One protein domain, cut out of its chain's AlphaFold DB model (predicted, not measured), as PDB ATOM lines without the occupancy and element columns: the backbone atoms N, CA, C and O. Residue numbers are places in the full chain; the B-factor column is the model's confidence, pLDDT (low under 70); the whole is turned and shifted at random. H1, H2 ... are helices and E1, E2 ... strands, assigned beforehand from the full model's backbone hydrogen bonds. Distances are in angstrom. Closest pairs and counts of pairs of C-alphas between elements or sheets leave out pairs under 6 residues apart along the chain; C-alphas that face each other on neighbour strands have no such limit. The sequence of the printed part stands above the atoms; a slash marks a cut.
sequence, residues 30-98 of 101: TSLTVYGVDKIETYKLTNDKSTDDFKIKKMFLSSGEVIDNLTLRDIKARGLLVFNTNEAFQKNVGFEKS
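What this domain is: This is residues 30 to 98 of the 101 residues of an uncharacterized protein of Lactococcus sp. (UniProt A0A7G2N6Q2). Two strand ribbons make a V that opens from a corner near residue 36: one is the long hairpin E2 and E3 with short E4 beside E3, the other the pair E1 and E5. Small H2 lies at the corner end, the link of residues 45 to 53 reaches the opposite end, and small H1 lies off to one side. The 69 printed residues hold five strands and two helices in the order E1 E2 E3 E4 H1 H2 E5, of mixed class; both sheets, E2 - E3 - E4 and E1 - E5, are antiparallel. The whole is elongated, 43 by 23 by 20 A, and only just compact, close to loose, with a radius of gyration of the C-alphas of 12.7 A.

How they stand to each other: Begin with E2, residues 37 to 44, E3, 54 to 61, and E4, 66 to 68: a meander, each strand the antiparallel neighbour of the one before. Look for N 41 and O 58 at 2.8 A and N 59 and O 67 at 2.9 A, within hydrogen-bond range. E3 bends by 57 degrees at residue 57. E1, residues 31 to 35, and E5, 92 to 96, are antiparallel at 158 degrees, with N 32 and O 95 at 2.8 A. The closest C-alphas of E2 and E5, Val 37 and Asn 92, are 5.3 A apart. H2, residues 86 to 90, only grazes the larger sheet with residues 88 to 90. H1, residues 72 to 77, is not on that sheet. In H1 and H2 every O i to N i+4 pair is within hydrogen-bond range.

Where its parts are: Find C-alpha 37 at (-38.623, -21.277, 38.253); from there E2 runs 20.6 A. E3 is 19.6 A long. E5 runs 13.7 A to C-alpha 96 at (-31.635, -11.266, 47.197), and E1 13.4 A.

The domain as a whole: The C-alphas of Asp 48 and Thr 85 are the two farthest apart, 43.3 A. The printed part has no cut and no long link. Model confidence is under 70 at residue 30 and residues 45 to 53.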
ATOM      1  N   THR A  30     -26.557 -11.349  50.467       66.75
ATOM      2  CA  THR A  30     -26.825 -12.796  50.350       66.75
ATOM      3  C   THR A  30     -27.847 -13.029  49.237       66.75
ATOM      4  O   THR A  30     -29.055 -12.967  49.469       66.75
ATOM      5  N   SER A  31     -27.367 -13.268  48.020       72.19
ATOM      6  CA  SER A  31     -28.172 -13.707  46.890       72.19
ATOM      7  C   SER A  31     -28.497 -15.196  47.024       72.19
ATOM      8  O   SER A  31     -27.737 -15.982  47.594       72.19
ATOM      9  N   LEU A  32     -29.676 -15.575  46.549       83.00
ATOM     10  CA  LEU A  32     -30.186 -16.934  46.538       83.00
ATOM     11  C   LEU A  32     -30.593 -17.277  45.109       83.00
ATOM     12  O   LEU A  32     -31.379 -16.555  44.499       83.00
ATOM     13  N   THR A  33     -30.076 -18.388  44.594       84.06
ATOM     14  CA  THR A  33     -30.504 -18.945  43.311       84.06
ATOM     15  C   THR A  33     -31.466 -20.093  43.559       84.06
ATOM     16  O   THR A  33     -31.191 -20.981  44.368       84.06
ATOM     17  N   VAL A  34     -32.598 -20.054  42.866       85.88
ATOM     18  CA  VAL A  34     -33.656 -21.058  42.941       85.88
ATOM     19  C   VAL A  34     -33.862 -21.656  41.551       85.88
ATOM     20  O   VAL A  34     -33.924 -20.920  40.566       85.88
ATOM     21  N   TYR A  35     -33.940 -22.982  41.472       86.06
ATOM     22  CA  TYR A  35     -34.043 -23.762  40.237       86.06
ATOM     23  C   TYR A  35     -35.476 -24.242  39.980       86.06
ATOM     24  O   TYR A  35     -36.255 -24.424  40.915       86.06
ATOM     25  N   GLY A  36     -35.812 -24.475  38.710       85.00
ATOM     26  CA  GLY A  36     -37.160 -24.855  38.281       85.00
ATOM     27  C   GLY A  36     -38.184 -23.724  38.416       85.00
ATOM     28  O   GLY A  36     -39.328 -23.988  38.783       85.00
ATOM     29  N   VAL A  37     -37.778 -22.477  38.167       87.00
ATOM     30  CA  VAL A  37     -38.623 -21.277  38.253       87.00
ATOM     31  C   VAL A  37     -38.845 -20.704  36.855       87.00
ATOM     32  O   VAL A  37     -37.886 -20.392  36.154       87.00
ATOM     33  N   ASP A  38     -40.110 -20.520  36.476       85.94
ATOM     34  CA  ASP A  38     -40.497 -19.906  35.198       85.94
ATOM     35  C   ASP A  38     -40.723 -18.393  35.338       85.94
ATOM     36  O   ASP A  38     -40.381 -17.623  34.440       85.94
ATOM     37  N   LYS A  39     -41.304 -17.944  36.461       86.88
ATOM     38  CA  LYS A  39     -41.610 -16.525  36.699       86.88
ATOM     39  C   LYS A  39     -41.607 -16.196  38.190       86.88
ATOM     40  O   LYS A  39     -42.040 -16.997  39.013       86.88
ATOM     41  N   ILE A  40     -41.193 -14.978  38.531       86.94
ATOM     42  CA  ILE A  40     -41.417 -14.380  39.852       86.94
ATOM     43  C   ILE A  40     -42.269 -13.119  39.715       86.94
ATOM     44  O   ILE A  40     -42.117 -12.350  38.768       86.94
ATOM     45  N   GLU A  41     -43.172 -12.906  40.664       85.88
ATOM     46  CA  GLU A  41     -43.909 -11.655  40.810       85.88
ATOM     47  C   GLU A  41     -43.508 -10.994  42.117       85.88
ATOM     48  O   GLU A  41     -43.663 -11.566  43.198       85.88
ATOM     49  N   THR A  42     -43.000  -9.771  42.011       87.06
ATOM     50  CA  THR A  42     -42.570  -8.958  43.145       87.06
ATOM     51  C   THR A  42     -43.531  -7.802  43.381       87.06
ATOM     52  O   THR A  42     -44.121  -7.274  42.439       87.06
ATOM     53  N   TYR A  43     -43.657  -7.364  44.627       82.88
ATOM     54  CA  TYR A  43     -44.363  -6.142  44.997       82.88
ATOM     55  C   TYR A  43     -43.422  -5.186  45.725       82.88
ATOM     56  O   TYR A  43     -42.478  -5.609  46.392       82.88
ATOM     57  N   LYS A  44     -43.680  -3.887  45.572       76.81
ATOM     58  CA  LYS A  44     -42.920  -2.830  46.236       76.81
ATOM     59  C   LYS A  44     -43.477  -2.610  47.643       76.81
ATOM     60  O   LYS A  44     -44.680  -2.390  47.792       76.81
ATOM     61  N   LEU A  45     -42.622  -2.667  48.664       68.38
ATOM     62  CA  LEU A  45     -42.978  -2.224  50.009       68.38
ATOM     63  C   LEU A  45     -42.895  -0.696  50.048       68.38
ATOM     64  O   LEU A  45     -41.816  -0.120  50.118       68.38
ATOM     65  N   THR A  46     -44.040  -0.025  49.995       58.16
ATOM     66  CA  THR A  46     -44.110   1.422  50.229       58.16
ATOM     67  C   THR A  46     -44.167   1.652  51.738       58.16
ATOM     68  O   THR A  46     -45.249   1.777  52.301       58.16
ATOM     69  N   ASN A  47     -43.018   1.627  52.416       53.22
ATOM     70  CA  ASN A  47     -42.928   2.016  53.825       53.22
ATOM     71  C   ASN A  47     -42.077   3.282  53.950       53.22
ATOM     72  O   ASN A  47     -41.028   3.394  53.319       53.22
ATOM     73  N   ASP A  48     -42.547   4.220  54.774       54.22
ATOM     74  CA  ASP A  48     -42.268   5.671  54.794       54.22
ATOM     75  C   ASP A  48     -40.797   6.121  54.975       54.22
ATOM     76  O   ASP A  48     -40.530   7.301  55.189       54.22
ATOM     77  N   LYS A  49     -39.814   5.210  54.928       52.81
ATOM     78  CA  LYS A  49     -38.374   5.516  55.050       52.81
ATOM     79  C   LYS A  49     -37.427   4.626  54.221       52.81
ATOM     80  O   LYS A  49     -36.221   4.842  54.298       52.81
ATOM     81  N   SER A  50     -37.925   3.654  53.449       50.62
ATOM     82  CA  SER A  50     -37.098   2.787  52.587       50.62
ATOM     83  C   SER A  50     -37.767   2.634  51.223       50.62
ATOM     84  O   SER A  50     -38.769   1.940  51.076       50.62
ATOM     85  N   THR A  51     -37.264   3.355  50.226       52.34
ATOM     86  CA  THR A  51     -37.902   3.489  48.908       52.34
ATOM     87  C   THR A  51     -37.674   2.309  47.960       52.34
ATOM     88  O   THR A  51     -38.278   2.315  46.884       52.34
ATOM     89  N   ASP A  52     -36.886   1.296  48.343       53.50
ATOM     90  CA  ASP A  52     -36.337   0.306  47.399       53.50
ATOM     91  C   ASP A  52     -36.441  -1.169  47.844       53.50
ATOM     92  O   ASP A  52     -35.792  -2.034  47.260       53.50
ATOM     93  N   ASP A  53     -37.297  -1.505  48.816       69.12
ATOM     94  CA  ASP A  53     -37.482  -2.905  49.232       69.12
ATOM     95  C   ASP A  53     -38.561  -3.613  48.382       69.12
ATOM     96  O   ASP A  53     -39.771  -3.432  48.561       69.12
ATOM     97  N   PHE A  54     -38.124  -4.444  47.431       79.56
ATOM     98  CA  PHE A  54     -38.991  -5.350  46.668       79.56
ATOM     99  C   PHE A  54     -39.121  -6.698  47.392       79.56
ATOM    100  O   PHE A  54     -38.122  -7.295  47.786       79.56
ATOM    101  N   LYS A  55     -40.344  -7.219  47.523       84.38
ATOM    102  CA  LYS A  55     -40.618  -8.558  48.075       84.38
ATOM    103  C   LYS A  55     -41.240  -9.469  47.032       84.38
ATOM    104  O   LYS A  55     -42.028  -9.016  46.204       84.38
ATOM    105  N   ILE A  56     -40.925 -10.759  47.078       86.62
ATOM    106  CA  ILE A  56     -41.531 -11.780  46.222       86.62
ATOM    107  C   ILE A  56     -42.937 -12.074  46.746       86.62
ATOM    108  O   ILE A  56     -43.119 -12.609  47.837       86.62
ATOM    109  N   LYS A  57     -43.943 -11.730  45.939       86.88
ATOM    110  CA  LYS A  57     -45.348 -12.058  46.199       86.88
ATOM    111  C   LYS A  57     -45.649 -13.496  45.812       86.88
ATOM    112  O   LYS A  57     -46.290 -14.207  46.577       86.88
ATOM    113  N   LYS A  58     -45.231 -13.882  44.603       90.25
ATOM    114  CA  LYS A  58     -45.529 -15.185  44.009       90.25
ATOM    115  C   LYS A  58     -44.335 -15.720  43.237       90.25
ATOM    116  O   LYS A  58     -43.638 -14.961  42.562       90.25
ATOM    117  N   MET A  59     -44.139 -17.029  43.293       90.56
ATOM    118  CA  MET A  59     -43.167 -17.754  42.482       90.56
ATOM    119  C   MET A  59     -43.885 -18.840  41.688       90.56
ATOM    120  O   MET A  59     -44.588 -19.665  42.265       90.56
ATOM    121  N   PHE A  60     -43.704 -18.821  40.372       90.00
ATOM    122  CA  PHE A  60     -44.253 -19.797  39.439       90.00
ATOM    123  C   PHE A  60     -43.160 -20.801  39.110       90.00
ATOM    124  O   PHE A  60     -42.147 -20.452  38.491       90.00
ATOM    125  N   LEU A  61     -43.357 -22.035  39.549       89.88
ATOM    126  CA  LEU A  61     -42.447 -23.127  39.266       89.88
ATOM    127  C   LEU A  61     -42.730 -23.711  37.886       89.88
ATOM    128  O   LEU A  61     -43.868 -23.737  37.419       89.88
ATOM    129  N   SER A  62     -41.696 -24.263  37.265       86.12
ATOM    130  CA  SER A  62     -41.795 -24.980  35.993       86.12
ATOM    131  C   SER A  62     -42.647 -26.251  36.091       86.12
ATOM    132  O   SER A  62     -43.052 -26.798  35.070       86.12
ATOM    133  N   SER A  63     -42.938 -26.715  37.312       84.94
ATOM    134  CA  SER A  63     -43.912 -27.776  37.593       84.94
ATOM    135  C   SER A  63     -45.373 -27.327  37.437       84.94
ATOM    136  O   SER A  63     -46.268 -28.166  37.484       84.94
ATOM    137  N   GLY A  64     -45.631 -26.022  37.285       84.88
ATOM    138  CA  GLY A  64     -46.968 -25.422  37.307       84.88
ATOM    139  C   GLY A  64     -47.466 -25.047  38.709       84.88
ATOM    140  O   GLY A  64     -48.525 -24.437  38.831       84.88
ATOM    141  N   GLU A  65     -46.716 -25.373  39.768       88.25
ATOM    142  CA  GLU A  65     -47.032 -24.945  41.135       88.25
ATOM    143  C   GLU A  65     -46.782 -23.437  41.302       88.25
ATOM    144  O   GLU A  65     -45.783 -22.893  40.825       88.25
ATOM    145  N   VAL A  66     -47.682 -22.765  42.020       90.81
ATOM    146  CA  VAL A  66     -47.537 -21.355  42.392       90.81
ATOM    147  C   VAL A  66     -47.383 -21.257  43.901       90.81
ATOM    148  O   VAL A  66     -48.236 -21.732  44.649       90.81
ATOM    149  N   ILE A  67     -46.302 -20.621  44.344       88.31
ATOM    150  CA  ILE A  67     -46.013 -20.396  45.758       88.31
ATOM    151  C   ILE A  67     -46.278 -18.930  46.076       88.31
ATOM    152  O   ILE A  67     -45.571 -18.050  45.582       88.31
ATOM    153  N   ASP A  68     -47.277 -18.676  46.914       89.12
ATOM    154  CA  ASP A  68     -47.559 -17.351  47.464       89.12
ATOM    155  C   ASP A  68     -46.685 -17.076  48.700       89.12
ATOM    156  O   ASP A  68     -46.420 -17.979  49.491       89.12
ATOM    157  N   ASN A  69     -46.269 -15.820  48.891       84.88
ATOM    158  CA  ASN A  69     -45.489 -15.343  50.040       84.88
ATOM    159  C   ASN A  69     -44.244 -16.196  50.337       84.88
ATOM    160  O   ASN A  69     -44.058 -16.674  51.453       84.88
ATOM    161  N   LEU A  70     -43.394 -16.369  49.325       85.19
ATOM    162  CA  LEU A  70     -42.230 -17.250  49.371       85.19
ATOM    163  C   LEU A  70     -41.332 -16.987  50.593       85.19
ATOM    164  O   LEU A  70     -40.761 -15.902  50.738       85.19
ATOM    165  N   THR A  71     -41.144 -18.019  51.418       86.88
ATOM    166  CA  THR A  71     -40.191 -18.005  52.535       86.88
ATOM    167  C   THR A  71     -38.986 -18.901  52.247       86.88
ATOM    168  O   THR A  71     -39.033 -19.827  51.433       86.88
ATOM    169  N   LEU A  72     -37.890 -18.706  52.986       86.12
ATOM    170  CA  LEU A  72     -36.723 -19.595  52.885       86.12
ATOM    171  C   LEU A  72     -37.065 -21.055  53.244       86.12
ATOM    172  O   LEU A  72     -36.435 -21.986  52.738       86.12
ATOM    173  N   ARG A  73     -38.046 -21.264  54.132       85.94
ATOM    174  CA  ARG A  73     -38.488 -22.601  54.539       85.94
ATOM    175  C   ARG A  73     -39.158 -23.328  53.378       85.94
ATOM    176  O   ARG A  73     -38.867 -24.504  53.178       85.94
ATOM    177  N   ASP A  74     -39.976 -22.625  52.598       86.31
ATOM    178  CA  ASP A  74     -40.659 -23.183  51.427       86.31
ATOM    179  C   ASP A  74     -39.680 -23.644  50.353       86.31
ATOM    180  O   ASP A  74     -39.819 -24.750  49.830       86.31
ATOM    181  N   ILE A  75     -38.657 -22.828  50.082       85.88
ATOM    182  CA  ILE A  75     -37.609 -23.131  49.100       85.88
ATOM    183  C   ILE A  75     -36.849 -24.401  49.500       85.88
ATOM    184  O   ILE A  75     -36.605 -25.277  48.670       85.88
ATOM    185  N   LYS A  76     -36.499 -24.525  50.788       86.69
ATOM    186  CA  LYS A  76     -35.798 -25.705  51.318       86.69
ATOM    187  C   LYS A  76     -36.676 -26.951  51.317       86.69
ATOM    188  O   LYS A  76     -36.205 -28.007  50.911       86.69
ATOM    189  N   ALA A  77     -37.931 -26.835  51.751       85.44
ATOM    190  CA  ALA A  77     -38.867 -27.959  51.807       85.44
ATOM    191  C   ALA A  77     -39.130 -28.566  50.422       85.44
ATOM    192  O   ALA A  77     -39.314 -29.773  50.304       85.44
ATOM    193  N   ARG A  78     -39.098 -27.730  49.380       83.19
ATOM    194  CA  ARG A  78     -39.299 -28.130  47.981       83.19
ATOM    195  C   ARG A  78     -38.007 -28.481  47.243       83.19
ATOM    196  O   ARG A  78     -38.051 -28.806  46.064       83.19
ATOM    197  N   GLY A  79     -36.854 -28.402  47.910       83.81
ATOM    198  CA  GLY A  79     -35.562 -28.750  47.314       83.81
ATOM    199  C   GLY A  79     -35.124 -27.834  46.167       83.81
ATOM    200  O   GLY A  79     -34.242 -28.209  45.404       83.81
ATOM    201  N   LEU A  80     -35.676 -26.621  46.054       84.62
ATOM    202  CA  LEU A  80     -35.450 -25.736  44.902       84.62
ATOM    203  C   LEU A  80     -34.044 -25.102  44.868       84.62
ATOM    204  O   LEU A  80     -33.723 -24.344  43.960       84.62
ATOM    205  N   LEU A  81     -33.201 -25.390  45.863       83.19
ATOM    206  CA  LEU A  81     -31.790 -24.981  45.906       83.19
ATOM    207  C   LEU A  81     -30.872 -25.928  45.123       83.19
ATOM    208  O   LEU A  81     -29.685 -25.646  44.981       83.19
ATOM    209  N   VAL A  82     -31.402 -27.059  44.655       81.25
ATOM    210  CA  VAL A  82     -30.650 -28.092  43.944       81.25
ATOM    211  C   VAL A  82     -31.363 -28.386  42.631       81.25
ATOM    212  O   VAL A  82     -32.578 -28.563  42.602       81.25
ATOM    213  N   PHE A  83     -30.615 -28.437  41.531       76.81
ATOM    214  CA  PHE A  83     -31.152 -28.858  40.243       76.81
ATOM    215  C   PHE A  83     -30.965 -30.368  40.075       76.81
ATOM    216  O   PHE A  83     -29.867 -30.893  40.246       76.81
ATOM    217  N   ASN A  84     -32.040 -31.064  39.706       73.88
ATOM    218  CA  ASN A  84     -32.008 -32.505  39.426       73.88
ATOM    219  C   ASN A  84     -32.041 -32.813  37.920       73.88
ATOM    220  O   ASN A  84     -31.812 -33.948  37.513       73.88
ATOM    221  N   THR A  85     -32.320 -31.810  37.082       78.62
ATOM    222  CA  THR A  85     -32.376 -31.925  35.619       78.62
ATOM    223  C   THR A  85     -31.712 -30.715  34.966       78.62
ATOM    224  O   THR A  85     -31.654 -29.631  35.549       78.62
ATOM    225  N   ASN A  86     -31.226 -30.884  33.730       80.38
ATOM    226  CA  ASN A  86     -30.650 -29.775  32.965       80.38
ATOM    227  C   ASN A  86     -31.697 -28.680  32.686       80.38
ATOM    228  O   ASN A  86     -31.384 -27.497  32.716       80.38
ATOM    229  N   GLU A  87     -32.964 -29.052  32.498       80.38
ATOM    230  CA  GLU A  87     -34.064 -28.094  32.334       80.38
ATOM    231  C   GLU A  87     -34.258 -27.211  33.573       80.38
ATOM    232  O   GLU A  87     -34.394 -25.998  33.438       80.38
ATOM    233  N   ALA A  88     -34.201 -27.785  34.782       73.56
ATOM    234  CA  ALA A  88     -34.291 -27.022  36.027       73.56
ATOM    235  C   ALA A  88     -33.090 -26.084  36.217       73.56
ATOM    236  O   ALA A  88     -33.236 -25.001  36.782       73.56
ATOM    237  N   PHE A  89     -31.913 -26.479  35.719       79.19
ATOM    238  CA  PHE A  89     -30.744 -25.609  35.683       79.19
ATOM    239  C   PHE A  89     -30.937 -24.432  34.722       79.19
ATOM    240  O   PHE A  89     -30.604 -23.312  35.086       79.19
ATOM    241  N   GLN A  90     -31.508 -24.645  33.533       80.62
ATOM    242  CA  GLN A  90     -31.786 -23.556  32.583       80.62
ATOM    243  C   GLN A  90     -32.899 -22.618  33.071       80.62
ATOM    244  O   GLN A  90     -32.879 -21.423  32.786       80.62
ATOM    245  N   LYS A  91     -33.860 -23.148  33.831       84.88
ATOM    246  CA  LYS A  91     -34.994 -22.408  34.393       84.88
ATOM    247  C   LYS A  91     -34.720 -22.024  35.845       84.88
ATOM    248  O   LYS A  91     -35.287 -22.607  36.765       84.88
ATOM    249  N   ASN A  92     -33.807 -21.082  36.064       83.38
ATOM    250  CA  ASN A  92     -33.436 -20.611  37.400       83.38
ATOM    251  C   ASN A  92     -33.622 -19.098  37.546       83.38
ATOM    252  O   ASN A  92     -33.609 -18.359  36.563       83.38
ATOM    253  N   VAL A  93     -33.778 -18.639  38.788       85.94
ATOM    254  CA  VAL A  93     -33.838 -17.213  39.120       85.94
ATOM    255  C   VAL A  93     -32.969 -16.936  40.344       85.94
ATOM    256  O   VAL A  93     -33.090 -17.607  41.370       85.94
ATOM    257  N   GLY A  94     -32.095 -15.934  40.229       83.88
ATOM    258  CA  GLY A  94     -31.320 -15.376  41.336       83.88
ATOM    259  C   GLY A  94     -31.970 -14.109  41.883       83.88
ATOM    260  O   GLY A  94     -32.312 -13.213  41.114       83.88
ATOM    261  N   PHE A  95     -32.135 -14.020  43.198       83.12
ATOM    262  CA  PHE A  95     -32.682 -12.841  43.873       83.12
ATOM    263  C   PHE A  95     -32.051 -12.666  45.256       83.12
ATOM    264  O   PHE A  95     -31.441 -13.587  45.796       83.12
ATOM    265  N   GLU A  96     -32.169 -11.485  45.854       82.75
ATOM    266  CA  GLU A  96     -31.635 -11.266  47.197       82.75
ATOM    267  C   GLU A  96     -32.502 -11.940  48.260       82.75
ATOM    268  O   GLU A  96     -33.729 -11.881  48.221       82.75
ATOM    269  N   LYS A  97     -31.878 -12.531  49.282       81.38
ATOM    270  CA  LYS A  97     -32.598 -13.135  50.414       81.38
ATOM    271  C   LYS A  97     -33.504 -12.128  51.140       81.38
ATOM    272  O   LYS A  97     -34.510 -12.532  51.717       81.38
ATOM    273  N   SER A  98     -33.172 -10.836  51.081       80.12
ATOM    274  CA  SER A  98     -33.995  -9.715  51.557       80.12
ATOM    275  C   SER A  98     -35.364  -9.645  50.869       80.12
ATOM    276  O   SER A  98     -36.300  -9.130  51.472       80.12
TER     277      SER A  98